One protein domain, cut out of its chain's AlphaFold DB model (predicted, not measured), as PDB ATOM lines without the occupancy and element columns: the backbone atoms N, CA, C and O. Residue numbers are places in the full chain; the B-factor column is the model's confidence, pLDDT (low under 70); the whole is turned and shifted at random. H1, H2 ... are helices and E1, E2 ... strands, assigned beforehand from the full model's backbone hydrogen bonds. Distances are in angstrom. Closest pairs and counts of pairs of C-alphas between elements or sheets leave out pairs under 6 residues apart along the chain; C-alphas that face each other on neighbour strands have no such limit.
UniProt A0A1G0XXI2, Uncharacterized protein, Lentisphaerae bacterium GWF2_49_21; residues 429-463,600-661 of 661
ATOM      1  N   PRO A 429      33.272 -27.853 -18.714       95.50
ATOM      2  CA  PRO A 429      32.310 -26.779 -18.894       95.50
ATOM      3  C   PRO A 429      31.247 -26.783 -17.796       95.50
ATOM      4  O   PRO A 429      30.742 -27.837 -17.403       95.50
ATOM      5  N   ILE A 430      30.869 -25.600 -17.313       93.44
ATOM      6  CA  ILE A 430      29.866 -25.462 -16.252       93.44
ATOM      7  C   ILE A 430      28.549 -24.993 -16.850       93.44
ATOM      8  O   ILE A 430      28.464 -23.893 -17.396       93.44
ATOM      9  N   PHE A 431      27.503 -25.804 -16.696       91.44
ATOM     10  CA  PHE A 431      26.142 -25.373 -16.978       91.44
ATOM     11  C   PHE A 431      25.450 -24.896 -15.694       91.44
ATOM     12  O   PHE A 431      25.595 -25.461 -14.604       91.44
ATOM     13  N   GLN A 432      24.701 -23.813 -15.836       87.06
ATOM     14  CA  GLN A 432      24.029 -23.063 -14.787       87.06
ATOM     15  C   GLN A 432      22.551 -22.872 -15.141       87.06
ATOM     16  O   GLN A 432      22.129 -23.121 -16.273       87.06
ATOM     17  N   SER A 433      21.764 -22.414 -14.161       78.69
ATOM     18  CA  SER A 433      20.343 -22.069 -14.337       78.69
ATOM     19  C   SER A 433      19.533 -23.173 -15.026       78.69
ATOM     20  O   SER A 433      18.684 -22.892 -15.870       78.69
ATOM     21  N   ALA A 434      19.839 -24.431 -14.703       83.00
ATOM     22  CA  ALA A 434      19.251 -25.563 -15.389       83.00
ATOM     23  C   ALA A 434      17.789 -25.755 -14.970       83.00
ATOM     24  O   ALA A 434      17.492 -25.804 -13.777       83.00
ATOM     25  N   ASN A 435      16.892 -25.891 -15.945       85.31
ATOM     26  CA  ASN A 435      15.464 -26.080 -15.728       85.31
ATOM     27  C   ASN A 435      14.967 -27.326 -16.465       85.31
ATOM     28  O   ASN A 435      15.276 -27.519 -17.639       85.31
ATOM     29  N   LEU A 436      14.172 -28.154 -15.788       86.69
ATOM     30  CA  LEU A 436      13.560 -29.344 -16.369       86.69
ATOM     31  C   LEU A 436      12.049 -29.135 -16.497       86.69
ATOM     32  O   LEU A 436      11.332 -29.151 -15.501       86.69
ATOM     33  N   THR A 437      11.559 -29.004 -17.731       88.31
ATOM     34  CA  THR A 437      10.121 -28.920 -18.028       88.31
ATOM     35  C   THR A 437       9.683 -30.175 -18.777       88.31
ATOM     36  O   THR A 437      10.002 -30.372 -19.952       88.31
ATOM     37  N   GLY A 438       8.971 -31.067 -18.084       88.50
ATOM     38  CA  GLY A 438       8.626 -32.390 -18.606       88.50
ATOM     39  C   GLY A 438       9.885 -33.229 -18.846       88.50
ATOM     40  O   GLY A 438      10.482 -33.740 -17.904       88.50
ATOM     41  N   ARG A 439      10.289 -33.366 -20.113       91.81
ATOM     42  CA  ARG A 439      11.530 -34.053 -20.522       91.81
ATOM     43  C   ARG A 439      12.569 -33.109 -21.125       91.81
ATOM     44  O   ARG A 439      13.659 -33.562 -21.459       91.81
ATOM     45  N   LYS A 440      12.247 -31.825 -21.291       92.94
ATOM     46  CA  LYS A 440      13.164 -30.831 -21.849       92.94
ATOM     47  C   LYS A 440      14.018 -30.252 -20.727       92.94
ATOM     48  O   LYS A 440      13.476 -29.648 -19.804       92.94
ATOM     49  N   LEU A 441      15.328 -30.448 -20.816       91.31
ATOM     50  CA  LEU A 441      16.322 -29.825 -19.954       91.31
ATOM     51  C   LEU A 441      16.883 -28.596 -20.672       91.31
ATOM     52  O   LEU A 441      17.408 -28.713 -21.775       91.31
ATOM     53  N   GLU A 442      16.769 -27.430 -20.057       92.44
ATOM     54  CA  GLU A 442      17.296 -26.154 -20.547       92.44
ATOM     55  C   GLU A 442      18.388 -25.669 -19.598       92.44
ATOM     56  O   GLU A 442      18.302 -25.922 -18.398       92.44
ATOM     57  N   TRP A 443      19.415 -24.993 -20.106       91.94
ATOM     58  CA  TRP A 443      20.514 -24.477 -19.288       91.94
ATOM     59  C   TRP A 443      21.156 -23.234 -19.903       91.94
ATOM     60  O   TRP A 443      20.924 -22.879 -21.058       91.94
ATOM     61  N   LYS A 444      22.001 -22.575 -19.111       92.19
ATOM     62  CA  LYS A 444      22.936 -21.540 -19.561       92.19
ATOM     63  C   LYS A 444      24.363 -22.007 -19.318       92.19
ATOM     64  O   LYS A 444      24.609 -22.736 -18.363       92.19
ATOM     65  N   TRP A 445      25.299 -21.584 -20.153       93.69
ATOM     66  CA  TRP A 445      26.717 -21.833 -19.908       93.69
ATOM     67  C   TRP A 445      27.318 -20.731 -19.038       93.69
ATOM     68  O   TRP A 445      26.968 -19.563 -19.190       93.69
ATOM     69  N   GLY A 446      28.213 -21.106 -18.126       91.00
ATOM     70  CA  GLY A 446      29.083 -20.146 -17.453       91.00
ATOM     71  C   GLY A 446      30.265 -19.771 -18.349       91.00
ATOM     72  O   GLY A 446      30.857 -20.633 -19.002       91.00
ATOM     73  N   GLU A 447      30.642 -18.497 -18.364       88.81
ATOM     74  CA  GLU A 447      31.765 -18.004 -19.160       88.81
ATOM     75  C   GLU A 447      33.123 -18.424 -18.575       88.81
ATOM     76  O   GLU A 447      33.287 -18.541 -17.355       88.81
ATOM     77  N   GLY A 448      34.119 -18.603 -19.450       83.81
ATOM     78  CA  GLY A 448      35.515 -18.863 -19.077       83.81
ATOM     79  C   GLY A 448      35.815 -20.296 -18.628       83.81
ATOM     80  O   GLY A 448      36.648 -20.489 -17.745       83.81
ATOM     81  N   SER A 449      35.138 -21.287 -19.219       84.94
ATOM     82  CA  SER A 449      35.461 -22.717 -19.078       84.94
ATOM     83  C   SER A 449      35.828 -23.355 -20.417       84.94
ATOM     84  O   SER A 449      35.765 -22.699 -21.454       84.94
ATOM     85  N   GLY A 450      36.227 -24.632 -20.382       88.06
ATOM     86  CA  GLY A 450      36.499 -25.424 -21.581       88.06
ATOM     87  C   GLY A 450      35.295 -25.553 -22.511       88.06
ATOM     88  O   GLY A 450      34.149 -25.425 -22.086       88.06
ATOM     89  N   ASP A 451      35.566 -25.861 -23.779       94.31
ATOM     90  CA  ASP A 451      34.523 -26.035 -24.789       94.31
ATOM     91  C   ASP A 451      33.617 -27.232 -24.469       94.31
ATOM     92  O   ASP A 451      34.114 -28.367 -24.401       94.31
ATOM     93  N   PRO A 452      32.291 -27.033 -24.335       96.50
ATOM     94  CA  PRO A 452      31.358 -28.136 -24.190       96.50
ATOM     95  C   PRO A 452      31.409 -29.081 -25.386       96.50
ATOM     96  O   PRO A 452      31.437 -28.649 -26.537       96.50
ATOM     97  N   SER A 453      31.402 -30.380 -25.092       96.88
ATOM     98  CA  SER A 453      31.376 -31.447 -26.095       96.88
ATOM     99  C   SER A 453      30.183 -32.376 -25.905       96.88
ATOM    100  O   SER A 453      29.518 -32.754 -26.868       96.88
ATOM    101  N   GLU A 454      29.903 -32.773 -24.665       96.50
ATOM    102  CA  GLU A 454      28.742 -33.601 -24.345       96.50
ATOM    103  C   GLU A 454      28.180 -33.253 -22.968       96.50
ATOM    104  O   GLU A 454      28.897 -32.805 -22.076       96.50
ATOM    105  N   MET A 455      26.889 -33.503 -22.784       96.38
ATOM    106  CA  MET A 455      26.251 -33.537 -21.476       96.38
ATOM    107  C   MET A 455      25.869 -34.983 -21.181       96.38
ATOM    108  O   MET A 455      25.087 -35.590 -21.916       96.38
ATOM    109  N   ARG A 456      26.424 -35.546 -20.107       97.06
ATOM    110  CA  ARG A 456      26.081 -36.896 -19.657       97.06
ATOM    111  C   ARG A 456      24.959 -36.840 -18.637       97.06
ATOM    112  O   ARG A 456      25.025 -36.048 -17.701       97.06
ATOM    113  N   ILE A 457      23.973 -37.713 -18.803       96.50
ATOM    114  CA  ILE A 457      22.829 -37.896 -17.908       96.50
ATOM    115  C   ILE A 457      22.908 -39.306 -17.324       96.50
ATOM    116  O   ILE A 457      22.935 -40.282 -18.075       96.50
ATOM    117  N   ILE A 458      22.956 -39.394 -15.996       96.81
ATOM    118  CA  ILE A 458      23.167 -40.627 -15.230       96.81
ATOM    119  C   ILE A 458      21.985 -40.832 -14.276       96.81
ATOM    120  O   ILE A 458      21.736 -39.989 -13.415       96.81
ATOM    121  N   GLN A 459      21.270 -41.947 -14.403       95.25
ATOM    122  CA  GLN A 459      20.146 -42.323 -13.544       95.25
ATOM    123  C   GLN A 459      20.251 -43.773 -13.068       95.25
ATOM    124  O   GLN A 459      20.260 -44.009 -11.860       95.25
ATOM    125  N   SER A 460      20.320 -44.742 -13.984       93.69
ATOM    126  CA  SER A 460      20.376 -46.165 -13.620       93.69
ATOM    127  C   SER A 460      21.747 -46.579 -13.086       93.69
ATOM    128  O   SER A 460      21.824 -47.443 -12.215       93.69
ATOM    129  N   ASN A 461      22.812 -45.900 -13.524       94.44
ATOM    130  CA  ASN A 461      24.177 -46.142 -13.048       94.44
ATOM    131  C   ASN A 461      24.513 -45.423 -11.728       94.44
ATOM    132  O   ASN A 461      25.614 -45.596 -11.204       94.44
ATOM    133  N   LEU A 462      23.595 -44.619 -11.176       94.62
ATOM    134  CA  LEU A 462      23.790 -44.018  -9.857       94.62
ATOM    135  C   LEU A 462      23.823 -45.106  -8.785       94.62
ATOM    136  O   LEU A 462      22.934 -45.953  -8.697       94.62
ATOM    137  N   LEU A 463      24.824 -45.039  -7.911       94.69
ATOM    138  CA  LEU A 463      24.876 -45.900  -6.741       94.69
ATOM    139  C   LEU A 463      23.894 -45.361  -5.706       94.69
ATOM    140  O   LEU A 463      23.976 -44.190  -5.339       94.69
ATOM    141  N   LYS A 600      29.076 -43.120 -17.166       92.88
ATOM    142  CA  LYS A 600      28.467 -42.851 -18.466       92.88
ATOM    143  C   LYS A 600      27.215 -43.703 -18.623       92.88
ATOM    144  O   LYS A 600      27.226 -44.877 -18.271       92.88
ATOM    145  N   GLU A 601      26.140 -43.104 -19.119       93.81
ATOM    146  CA  GLU A 601      24.871 -43.789 -19.381       93.81
ATOM    147  C   GLU A 601      24.253 -43.224 -20.659       93.81
ATOM    148  O   GLU A 601      24.338 -43.857 -21.708       93.81
ATOM    149  N   ILE A 602      23.739 -41.994 -20.605       94.81
ATOM    150  CA  ILE A 602      23.251 -41.267 -21.780       94.81
ATOM    151  C   ILE A 602      24.121 -40.034 -22.003       94.81
ATOM    152  O   ILE A 602      24.480 -39.351 -21.047       94.81
ATOM    153  N   SER A 603      24.435 -39.745 -23.265       94.69
ATOM    154  CA  SER A 603      25.126 -38.529 -23.698       94.69
ATOM    155  C   SER A 603      24.241 -37.780 -24.685       94.69
ATOM    156  O   SER A 603      23.760 -38.376 -25.650       94.69
ATOM    157  N   ILE A 604      24.066 -36.480 -24.472       94.00
ATOM    158  CA  ILE A 604      23.498 -35.567 -25.469       94.00
ATOM    159  C   ILE A 604      24.607 -34.634 -25.985       94.00
ATOM    160  O   ILE A 604      25.498 -34.274 -25.205       94.00
ATOM    161  N   PRO A 605      24.594 -34.245 -27.275       94.56
ATOM    162  CA  PRO A 605      25.542 -33.265 -27.797       94.56
ATOM    163  C   PRO A 605      25.478 -31.954 -27.011       94.56
ATOM    164  O   PRO A 605      24.391 -31.486 -26.674       94.56
ATOM    165  N   ALA A 606      26.637 -31.355 -26.746       94.81
ATOM    166  CA  ALA A 606      26.740 -30.046 -26.118       94.81
ATOM    167  C   ALA A 606      27.716 -29.171 -26.907       94.81
ATOM    168  O   ALA A 606      28.713 -29.651 -27.435       94.81
ATOM    169  N   SER A 607      27.400 -27.887 -26.990       95.81
ATOM    170  CA  SER A 607      28.274 -26.825 -27.483       95.81
ATOM    171  C   SER A 607      27.772 -25.505 -26.905       95.81
ATOM    172  O   SER A 607      26.681 -25.464 -26.327       95.81
ATOM    173  N   TRP A 608      28.535 -24.429 -27.074       93.62
ATOM    174  CA  TRP A 608      28.127 -23.092 -26.641       93.62
ATOM    175  C   TRP A 608      26.771 -22.651 -27.221       93.62
ATOM    176  O   TRP A 608      26.004 -21.990 -26.523       93.62
ATOM    177  N   ASP A 609      26.429 -23.103 -28.432       95.56
ATOM    178  CA  ASP A 609      25.164 -22.778 -29.109       95.56
ATOM    179  C   ASP A 609      23.990 -23.681 -28.687       95.56
ATOM    180  O   ASP A 609      22.826 -23.390 -28.973       95.56
ATOM    181  N   ILE A 610      24.269 -24.794 -28.004       94.31
ATOM    182  CA  ILE A 610      23.246 -25.735 -27.540       94.31
ATOM    183  C   ILE A 610      22.907 -25.414 -26.084       94.31
ATOM    184  O   ILE A 610      23.688 -25.679 -25.169       94.31
ATOM    185  N   LEU A 611      21.702 -24.875 -25.883       93.56
ATOM    186  CA  LEU A 611      21.184 -24.432 -24.579       93.56
ATOM    187  C   LEU A 611      20.042 -25.308 -24.046       93.56
ATOM    188  O   LEU A 611      19.431 -25.005 -23.022       93.56
ATOM    189  N   SER A 612      19.697 -26.377 -24.762       94.69
ATOM    190  CA  SER A 612      18.683 -27.327 -24.313       94.69
ATOM    191  C   SER A 612      18.861 -28.699 -24.950       94.69
ATOM    192  O   SER A 612      19.480 -28.833 -26.004       94.69
ATOM    193  N   GLY A 613      18.276 -29.713 -24.319       92.69
ATOM    194  CA  GLY A 613      18.211 -31.075 -24.827       92.69
ATOM    195  C   GLY A 613      17.037 -31.837 -24.224       92.69
ATOM    196  O   GLY A 613      16.474 -31.444 -23.202       92.69
ATOM    197  N   GLU A 614      16.646 -32.932 -24.865       93.69
ATOM    198  CA  GLU A 614      15.557 -33.783 -24.388       93.69
ATOM    199  C   GLU A 614      16.110 -35.028 -23.685       93.69
ATOM    200  O   GLU A 614      16.997 -35.712 -24.196       93.69
ATOM    201  N   LEU A 615      15.574 -35.340 -22.503       92.94
ATOM    202  CA  LEU A 615      15.904 -36.562 -21.779       92.94
ATOM    203  C   LEU A 615      15.453 -37.782 -22.596       92.94
ATOM    204  O   LEU A 615      14.258 -37.959 -22.864       92.94
ATOM    205  N   ALA A 616      16.386 -38.679 -22.925       93.44
ATOM    206  CA  ALA A 616      16.089 -39.919 -23.647       93.44
ATOM    207  C   ALA A 616      15.039 -40.762 -22.908       93.44
ATOM    208  O   ALA A 616      15.078 -40.822 -21.684       93.44
ATOM    209  N   LYS A 617      14.127 -41.431 -23.634       90.81
ATOM    210  CA  LYS A 617      12.926 -42.118 -23.092       90.81
ATOM    211  C   LYS A 617      13.169 -43.013 -21.865       90.81
ATOM    212  O   LYS A 617      12.271 -43.130 -21.039       90.81
ATOM    213  N   GLY A 618      14.354 -43.614 -21.742       92.06
ATOM    214  CA  GLY A 618      14.739 -44.452 -20.600       92.06
ATOM    215  C   GLY A 618      14.983 -43.697 -19.287       92.06
ATOM    216  O   GLY A 618      14.961 -44.320 -18.233       92.06
ATOM    217  N   ILE A 619      15.174 -42.375 -19.332       93.56
ATOM    218  CA  ILE A 619      15.279 -41.527 -18.142       93.56
ATOM    219  C   ILE A 619      13.879 -41.150 -17.672       93.56
ATOM    220  O   ILE A 619      13.096 -40.541 -18.412       93.56
ATOM    221  N   ASP A 620      13.580 -41.484 -16.426       92.94
ATOM    222  CA  ASP A 620      12.378 -41.064 -15.724       92.94
ATOM    223  C   ASP A 620      12.635 -39.712 -15.032       92.94
ATOM    224  O   ASP A 620      13.388 -39.674 -14.055       92.94
ATOM    225  N   PRO A 621      12.033 -38.596 -15.490       89.69
ATOM    226  CA  PRO A 621      12.253 -37.273 -14.899       89.69
ATOM    227  C   PRO A 621      11.730 -37.149 -13.457       89.69
ATOM    228  O   PRO A 621      12.054 -36.178 -12.772       89.69
ATOM    229  N   LEU A 622      10.919 -38.104 -12.984       87.69
ATOM    230  CA  LEU A 622      10.419 -38.133 -11.609       87.69
ATOM    231  C   LEU A 622      11.400 -38.799 -10.639       87.69
ATOM    232  O   LEU A 622      11.280 -38.611  -9.427       87.69
ATOM    233  N   LYS A 623      12.379 -39.554 -11.148       89.06
ATOM    234  CA  LYS A 623      13.425 -40.192 -10.344       89.06
ATOM    235  C   LYS A 623      14.699 -39.341 -10.330       89.06
ATOM    236  O   LYS A 623      14.961 -38.629 -11.296       89.06
ATOM    237  N   PRO A 624      15.528 -39.455  -9.277       90.75
ATOM    238  CA  PRO A 624      16.805 -38.759  -9.227       90.75
ATOM    239  C   PRO A 624      17.684 -39.082 -10.435       90.75
ATOM    240  O   PRO A 624      17.801 -40.249 -10.816       90.75
ATOM    241  N   PHE A 625      18.312 -38.065 -11.016       93.94
ATOM    242  CA  PHE A 625      19.358 -38.230 -12.024       93.94
ATOM    243  C   PHE A 625      20.398 -37.117 -11.893       93.94
ATOM    244  O   PHE A 625      20.103 -36.031 -11.399       93.94
ATOM    245  N   VAL A 626      21.621 -37.384 -12.341       95.12
ATOM    246  CA  VAL A 626      22.704 -36.399 -12.394       95.12
ATOM    247  C   VAL A 626      22.956 -36.011 -13.841       95.12
ATOM    248  O   VAL A 626      23.085 -36.891 -14.691       95.12
ATOM    249  N   ALA A 627      23.065 -34.714 -14.118       95.31
ATOM    250  CA  ALA A 627      23.600 -34.214 -15.380       95.31
ATOM    251  C   ALA A 627      24.946 -33.514 -15.154       95.31
ATOM    252  O   ALA A 627      25.126 -32.787 -14.176       95.31
ATOM    253  N   CYS A 628      25.905 -33.750 -16.042       96.19
ATOM    254  CA  CYS A 628      27.238 -33.157 -15.987       96.19
ATOM    255  C   CYS A 628      27.755 -32.923 -17.409       96.19
ATOM    256  O   CYS A 628      27.671 -33.822 -18.250       96.19
ATOM    257  N   ALA A 629      28.269 -31.725 -17.678       96.62
ATOM    258  CA  ALA A 629      28.877 -31.392 -18.960       96.62
ATOM    259  C   ALA A 629      30.355 -31.800 -18.985       96.62
ATOM    260  O   ALA A 629      31.026 -31.786 -17.955       96.62
ATOM    261  N   TYR A 630      30.845 -32.160 -20.168       97.44
ATOM    262  CA  TYR A 630      32.218 -32.586 -20.404       97.44
ATOM    263  C   TYR A 630      32.807 -31.846 -21.599       97.44
ATOM    264  O   TYR A 630      32.101 -31.583 -22.581       97.44
ATOM    265  N   ASP A 631      34.102 -31.545 -21.525       96.69
ATOM    266  CA  ASP A 631      34.869 -31.073 -22.679       96.69
ATOM    267  C   ASP A 631      35.384 -32.242 -23.540       96.69
ATOM    268  O   ASP A 631      35.172 -33.423 -23.245       96.69
ATOM    269  N   LYS A 632      36.087 -31.911 -24.628       95.19
ATOM    270  CA  LYS A 632      36.683 -32.892 -25.552       95.19
ATOM    271  C   LYS A 632      37.790 -33.745 -24.921       95.19
ATOM    272  O   LYS A 632      38.112 -34.800 -25.462       95.19
ATOM    273  N   LEU A 633      38.380 -33.299 -23.810       96.12
ATOM    274  CA  LEU A 633      39.387 -34.048 -23.055       96.12
ATOM    275  C   LEU A 633      38.745 -34.998 -22.035       96.12
ATOM    276  O   LEU A 633      39.443 -35.790 -21.404       96.12
ATOM    277  N   GLY A 634      37.419 -34.942 -21.886       95.38
ATOM    278  CA  GLY A 634      36.678 -35.724 -20.910       95.38
ATOM    279  C   GLY A 634      36.747 -35.150 -19.497       95.38
ATOM    280  O   GLY A 634      36.397 -35.861 -18.553       95.38
ATOM    281  N   ASN A 635      37.161 -33.890 -19.328       95.88
ATOM    282  CA  ASN A 635      37.072 -33.216 -18.040       95.88
ATOM    283  C   ASN A 635      35.602 -32.968 -17.704       95.88
ATOM    284  O   ASN A 635      34.861 -32.398 -18.505       95.88
ATOM    285  N   ALA A 636      35.186 -33.385 -16.513       96.19
ATOM    286  CA  ALA A 636      33.840 -33.152 -16.010       96.19
ATOM    287  C   ALA A 636      33.711 -31.732 -15.444       96.19
ATOM    288  O   ALA A 636      34.576 -31.270 -14.697       96.19
ATOM    289  N   GLY A 637      32.612 -31.055 -15.764       94.81
ATOM    290  CA  GLY A 637      32.178 -29.847 -15.074       94.81
ATOM    291  C   GLY A 637      31.587 -30.138 -13.689       94.81
ATOM    292  O   GLY A 637      31.750 -31.219 -13.119       94.81
ATOM    293  N   LEU A 638      30.845 -29.176 -13.140       92.75
ATOM    294  CA  LEU A 638      30.115 -29.352 -11.884       92.75
ATOM    295  C   LEU A 638      28.835 -30.171 -12.137       92.75
ATOM    296  O   LEU A 638      28.000 -29.757 -12.946       92.75
ATOM    297  N   PRO A 639      28.656 -31.331 -11.478       94.12
ATOM    298  CA  PRO A 639      27.469 -32.155 -11.660       94.12
ATOM    299  C   PRO A 639      26.258 -31.543 -10.952       94.12
ATOM    300  O   PRO A 639      26.353 -31.055  -9.824       94.12
ATOM    301  N   ARG A 640      25.090 -31.644 -11.584       91.94
ATOM    302  CA  ARG A 640      23.806 -31.214 -11.025       91.94
ATOM    303  C   ARG A 640      22.923 -32.419 -10.762       91.94
ATOM    304  O   ARG A 640      22.675 -33.205 -11.674       91.94
ATOM    305  N   LEU A 641      22.444 -32.541  -9.529       91.44
ATOM    306  CA  LEU A 641      21.425 -33.511  -9.157       91.44
ATOM    307  C   LEU A 641      20.037 -32.920  -9.415       91.44
ATOM    308  O   LEU A 641      19.735 -31.817  -8.965       91.44
ATOM    309  N   PHE A 642      19.191 -33.675 -10.103       89.38
ATOM    310  CA  PHE A 642      17.786 -33.353 -10.331       89.38
ATOM    311  C   PHE A 642      16.914 -34.326  -9.550       89.38
ATOM    312  O   PHE A 642      17.200 -35.524  -9.513       89.38
ATOM    313  N   HIS A 643      15.842 -33.816  -8.941       82.88
ATOM    314  CA  HIS A 643      14.884 -34.613  -8.175       82.88
ATOM    315  C   HIS A 643      13.454 -34.084  -8.379       82.88
ATOM    316  O   HIS A 643      13.211 -32.881  -8.267       82.88
ATOM    317  N   SER A 644      12.516 -34.989  -8.694       68.12
ATOM    318  CA  SER A 644      11.052 -34.790  -8.709       68.12
ATOM    319  C   SER A 644      10.515 -33.491  -9.343       68.12
ATOM    320  O   SER A 644       9.602 -32.877  -8.794       68.12
ATOM    321  N   GLY A 645      11.055 -33.055 -10.490       50.31
ATOM    322  CA  GLY A 645      10.506 -31.978 -11.344       50.31
ATOM    323  C   GLY A 645      10.423 -30.558 -10.749       50.31
ATOM    324  O   GLY A 645      10.196 -29.608 -11.488       50.31
ATOM    325  N   LYS A 646      10.629 -30.388  -9.439       47.81
ATOM    326  CA  LYS A 646      10.691 -29.104  -8.726       47.81
ATOM    327  C   LYS A 646      12.084 -28.915  -8.137       47.81
ATOM    328  O   LYS A 646      12.255 -28.778  -6.933       47.81
ATOM    329  N   THR A 647      13.107 -28.947  -8.980       47.56
ATOM    330  CA  THR A 647      14.431 -28.496  -8.551       47.56
ATOM    331  C   THR A 647      14.434 -26.973  -8.624       47.56
ATOM    332  O   THR A 647      14.879 -26.389  -9.606       47.56
ATOM    333  N   THR A 648      13.899 -26.303  -7.601       41.25
ATOM    334  CA  THR A 648      14.255 -24.902  -7.365       41.25
ATOM    335  C   THR A 648      15.705 -24.916  -6.901       41.25
ATOM    336  O   THR A 648      15.990 -25.020  -5.710       41.25
ATOM    337  N   ILE A 649      16.646 -24.874  -7.851       44.53
ATOM    338  CA  ILE A 649      17.980 -24.359  -7.546       44.53
ATOM    339  C   ILE A 649      17.700 -22.977  -6.974       44.53
ATOM    340  O   ILE A 649      17.003 -22.193  -7.624       44.53
ATOM    341  N   SER A 650      18.133 -22.733  -5.736       39.69
ATOM    342  CA  SER A 650      17.934 -21.439  -5.095       39.69
ATOM    343  C   SER A 650      18.214 -20.338  -6.107       39.69
ATOM    344  O   SER A 650      19.257 -20.333  -6.766       39.69
ATOM    345  N   SER A 651      17.255 -19.430  -6.251       34.72
ATOM    346  CA  SER A 651      17.413 -18.210  -7.021       34.72
ATOM    347  C   SER A 651      18.415 -17.313  -6.294       34.72
ATOM    348  O   SER A 651      18.031 -16.318  -5.675       34.72
ATOM    349  N   ALA A 652      19.696 -17.682  -6.309       37.97
ATOM    350  CA  ALA A 652      20.761 -16.811  -5.864       37.97
ATOM    351  C   ALA A 652      20.701 -15.584  -6.778       37.97
ATOM    352  O   ALA A 652      21.000 -15.657  -7.972       37.97
ATOM    353  N   LYS A 653      20.202 -14.472  -6.234       35.53
ATOM    354  CA  LYS A 653      20.262 -13.170  -6.899       35.53
ATOM    355  C   LYS A 653      21.725 -12.884  -7.221       35.53
ATOM    356  O   LYS A 653      22.595 -13.233  -6.422       35.53
ATOM    357  N   ASP A 654      21.976 -12.259  -8.370       37.97
ATOM    358  CA  ASP A 654      23.317 -11.825  -8.756       37.97
ATOM    359  C   ASP A 654      23.949 -11.029  -7.593       37.97
ATOM    360  O   ASP A 654      23.405  -9.994  -7.188       37.97
ATOM    361  N   PRO A 655      25.061 -11.506  -7.002       35.56
ATOM    362  CA  PRO A 655      25.720 -10.817  -5.899       35.56
ATOM    363  C   PRO A 655      26.207  -9.415  -6.283       35.56
ATOM    364  O   PRO A 655      26.286  -8.537  -5.422       35.56
ATOM    365  N   MET A 656      26.512  -9.181  -7.565       34.38
ATOM    366  CA  MET A 656      27.029  -7.903  -8.054       34.38
ATOM    367  C   MET A 656      25.943  -6.824  -8.138       34.38
ATOM    368  O   MET A 656      26.248  -5.645  -7.952       34.38
ATOM    369  N   ASP A 657      24.672  -7.198  -8.316       35.03
ATOM    370  CA  ASP A 657      23.544  -6.252  -8.283       35.03
ATOM    371  C   ASP A 657      23.292  -5.670  -6.881       35.03
ATOM    372  O   ASP A 657      22.628  -4.642  -6.732       35.03
ATOM    373  N   LEU A 658      23.852  -6.291  -5.838       35.00
ATOM    374  CA  LEU A 658      23.710  -5.859  -4.446       35.00
ATOM    375  C   LEU A 658      24.908  -5.056  -3.918       35.00
ATOM    376  O   LEU A 658      24.782  -4.465  -2.851       35.00
ATOM    377  N   LEU A 659      26.029  -5.011  -4.650       34.06
ATOM    378  CA  LEU A 659      27.202  -4.174  -4.339       34.06
ATOM    379  C   LEU A 659      27.121  -2.769  -4.963       34.06
ATOM    380  O   LEU A 659      27.891  -1.884  -4.594       34.06
ATOM    381  N   LYS A 660      26.182  -2.559  -5.895       33.03
ATOM    382  CA  LYS A 660      25.883  -1.259  -6.525       33.03
ATOM    383  C   LYS A 660      24.936  -0.370  -5.696       33.03
ATOM    384  O   LYS A 660      24.536   0.692  -6.169       33.03
ATOM    385  N   LYS A 661      24.560  -0.798  -4.489       27.59
ATOM    386  CA  LYS A 661      23.833  -0.017  -3.476       27.59
ATOM    387  C   LYS A 661      24.639  -0.006  -2.189       27.59
ATOM    388  O   LYS A 661      24.485   0.980  -1.442       27.59
TER     389      LYS A 661
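AT A GLANCE: This is residues 429 to 463 and 600 to 661 of the 661 residues of an uncharacterized protein of Lentisphaerae bacterium GWF2_49_21 (UniProt A0A1G0XXI2). This is a small sandwich, with the four-stranded sheet E4 E3 E6 E7 face to face with the three-stranded sheet E1 E2 E5, the strands of one at 39 degrees to those of the other. From this body a low-confidence tail sticks out with residues 653 to 661, which include the short helix H1 and lengthen the outline. The 97 printed residues run E1 E2 E3 E4 E5 E6 E7 H1, one named helix and seven named strands; both sheets are antiparallel, in the orders E4 - E3 - E6 - E7 and E1 - E2 - E5. The class is mostly strand, though only 41 residues, under half, are in named elements. The whole is compact, with a radius of gyration of the C-alphas of 14.1 A, and only just elongated, spanning 48 by 32 by 25 A.

IN THESE COORDINATES: E1, residues 431 to 437, begins at C-alpha 431 (26.142, -25.373, -16.978) and is 16.4 A long. E2, residues 440 to 445, is also 16.4 A long. E3, residues 452 to 458, is 17.4 A long. E4 holds residues 602 to 605 and E5 residues 612 to 614. E6, residues 625 to 631, measures 20.1 A and ends at C-alpha 631 (34.869, -31.073, -22.679). E7 holds residues 640 to 642. H1, residues 655 to 658, ends at C-alpha 658 (23.710, -5.859, -4.446).

HOW THE PARTS SIT: In the four-stranded sheet, inner strands E3 and E6 are antiparallel at 159 degrees, with N 456 and O 628 2.8 A apart, within hydrogen-bond range. Edge strand E4 is antiparallel to E3, with N 455 and O 604 at 2.9 A. Edge strand E7 forms a hairpin with E6, with N 640 and O 627 at 2.8 A. In the other sheet, E1 and E2 form a hairpin, with N 435 and O 442 at 2.8 A. E5 is antiparallel to E2, with N 441 and O 613 at 2.8 A. Between the sheets, the closest C-alphas of E4 and E5, those of Ile 604 and Gly 613, are 7.0 A apart. E1 and E7 are near each other, with 6 pairs of C-alphas within 10 A. H1 is not on either sheet; it is too short for an O i to N i+4 pair, and its one O i to N i+3 pair is within range.

THE WHOLE: Without residues 653 to 661, which stand free, the body spans 32 by 30 by 22 A. Residues 464 to 599 are not printed, and C-alphas 463 and 600 are 12.6 A apart across this cut. Of the links printed whole, E7 to H1 is long, with 12 residues, and E1 to E2 is tight. The mean pLDDT of the printed part is 82.9; residues 644 to 661 are under 70.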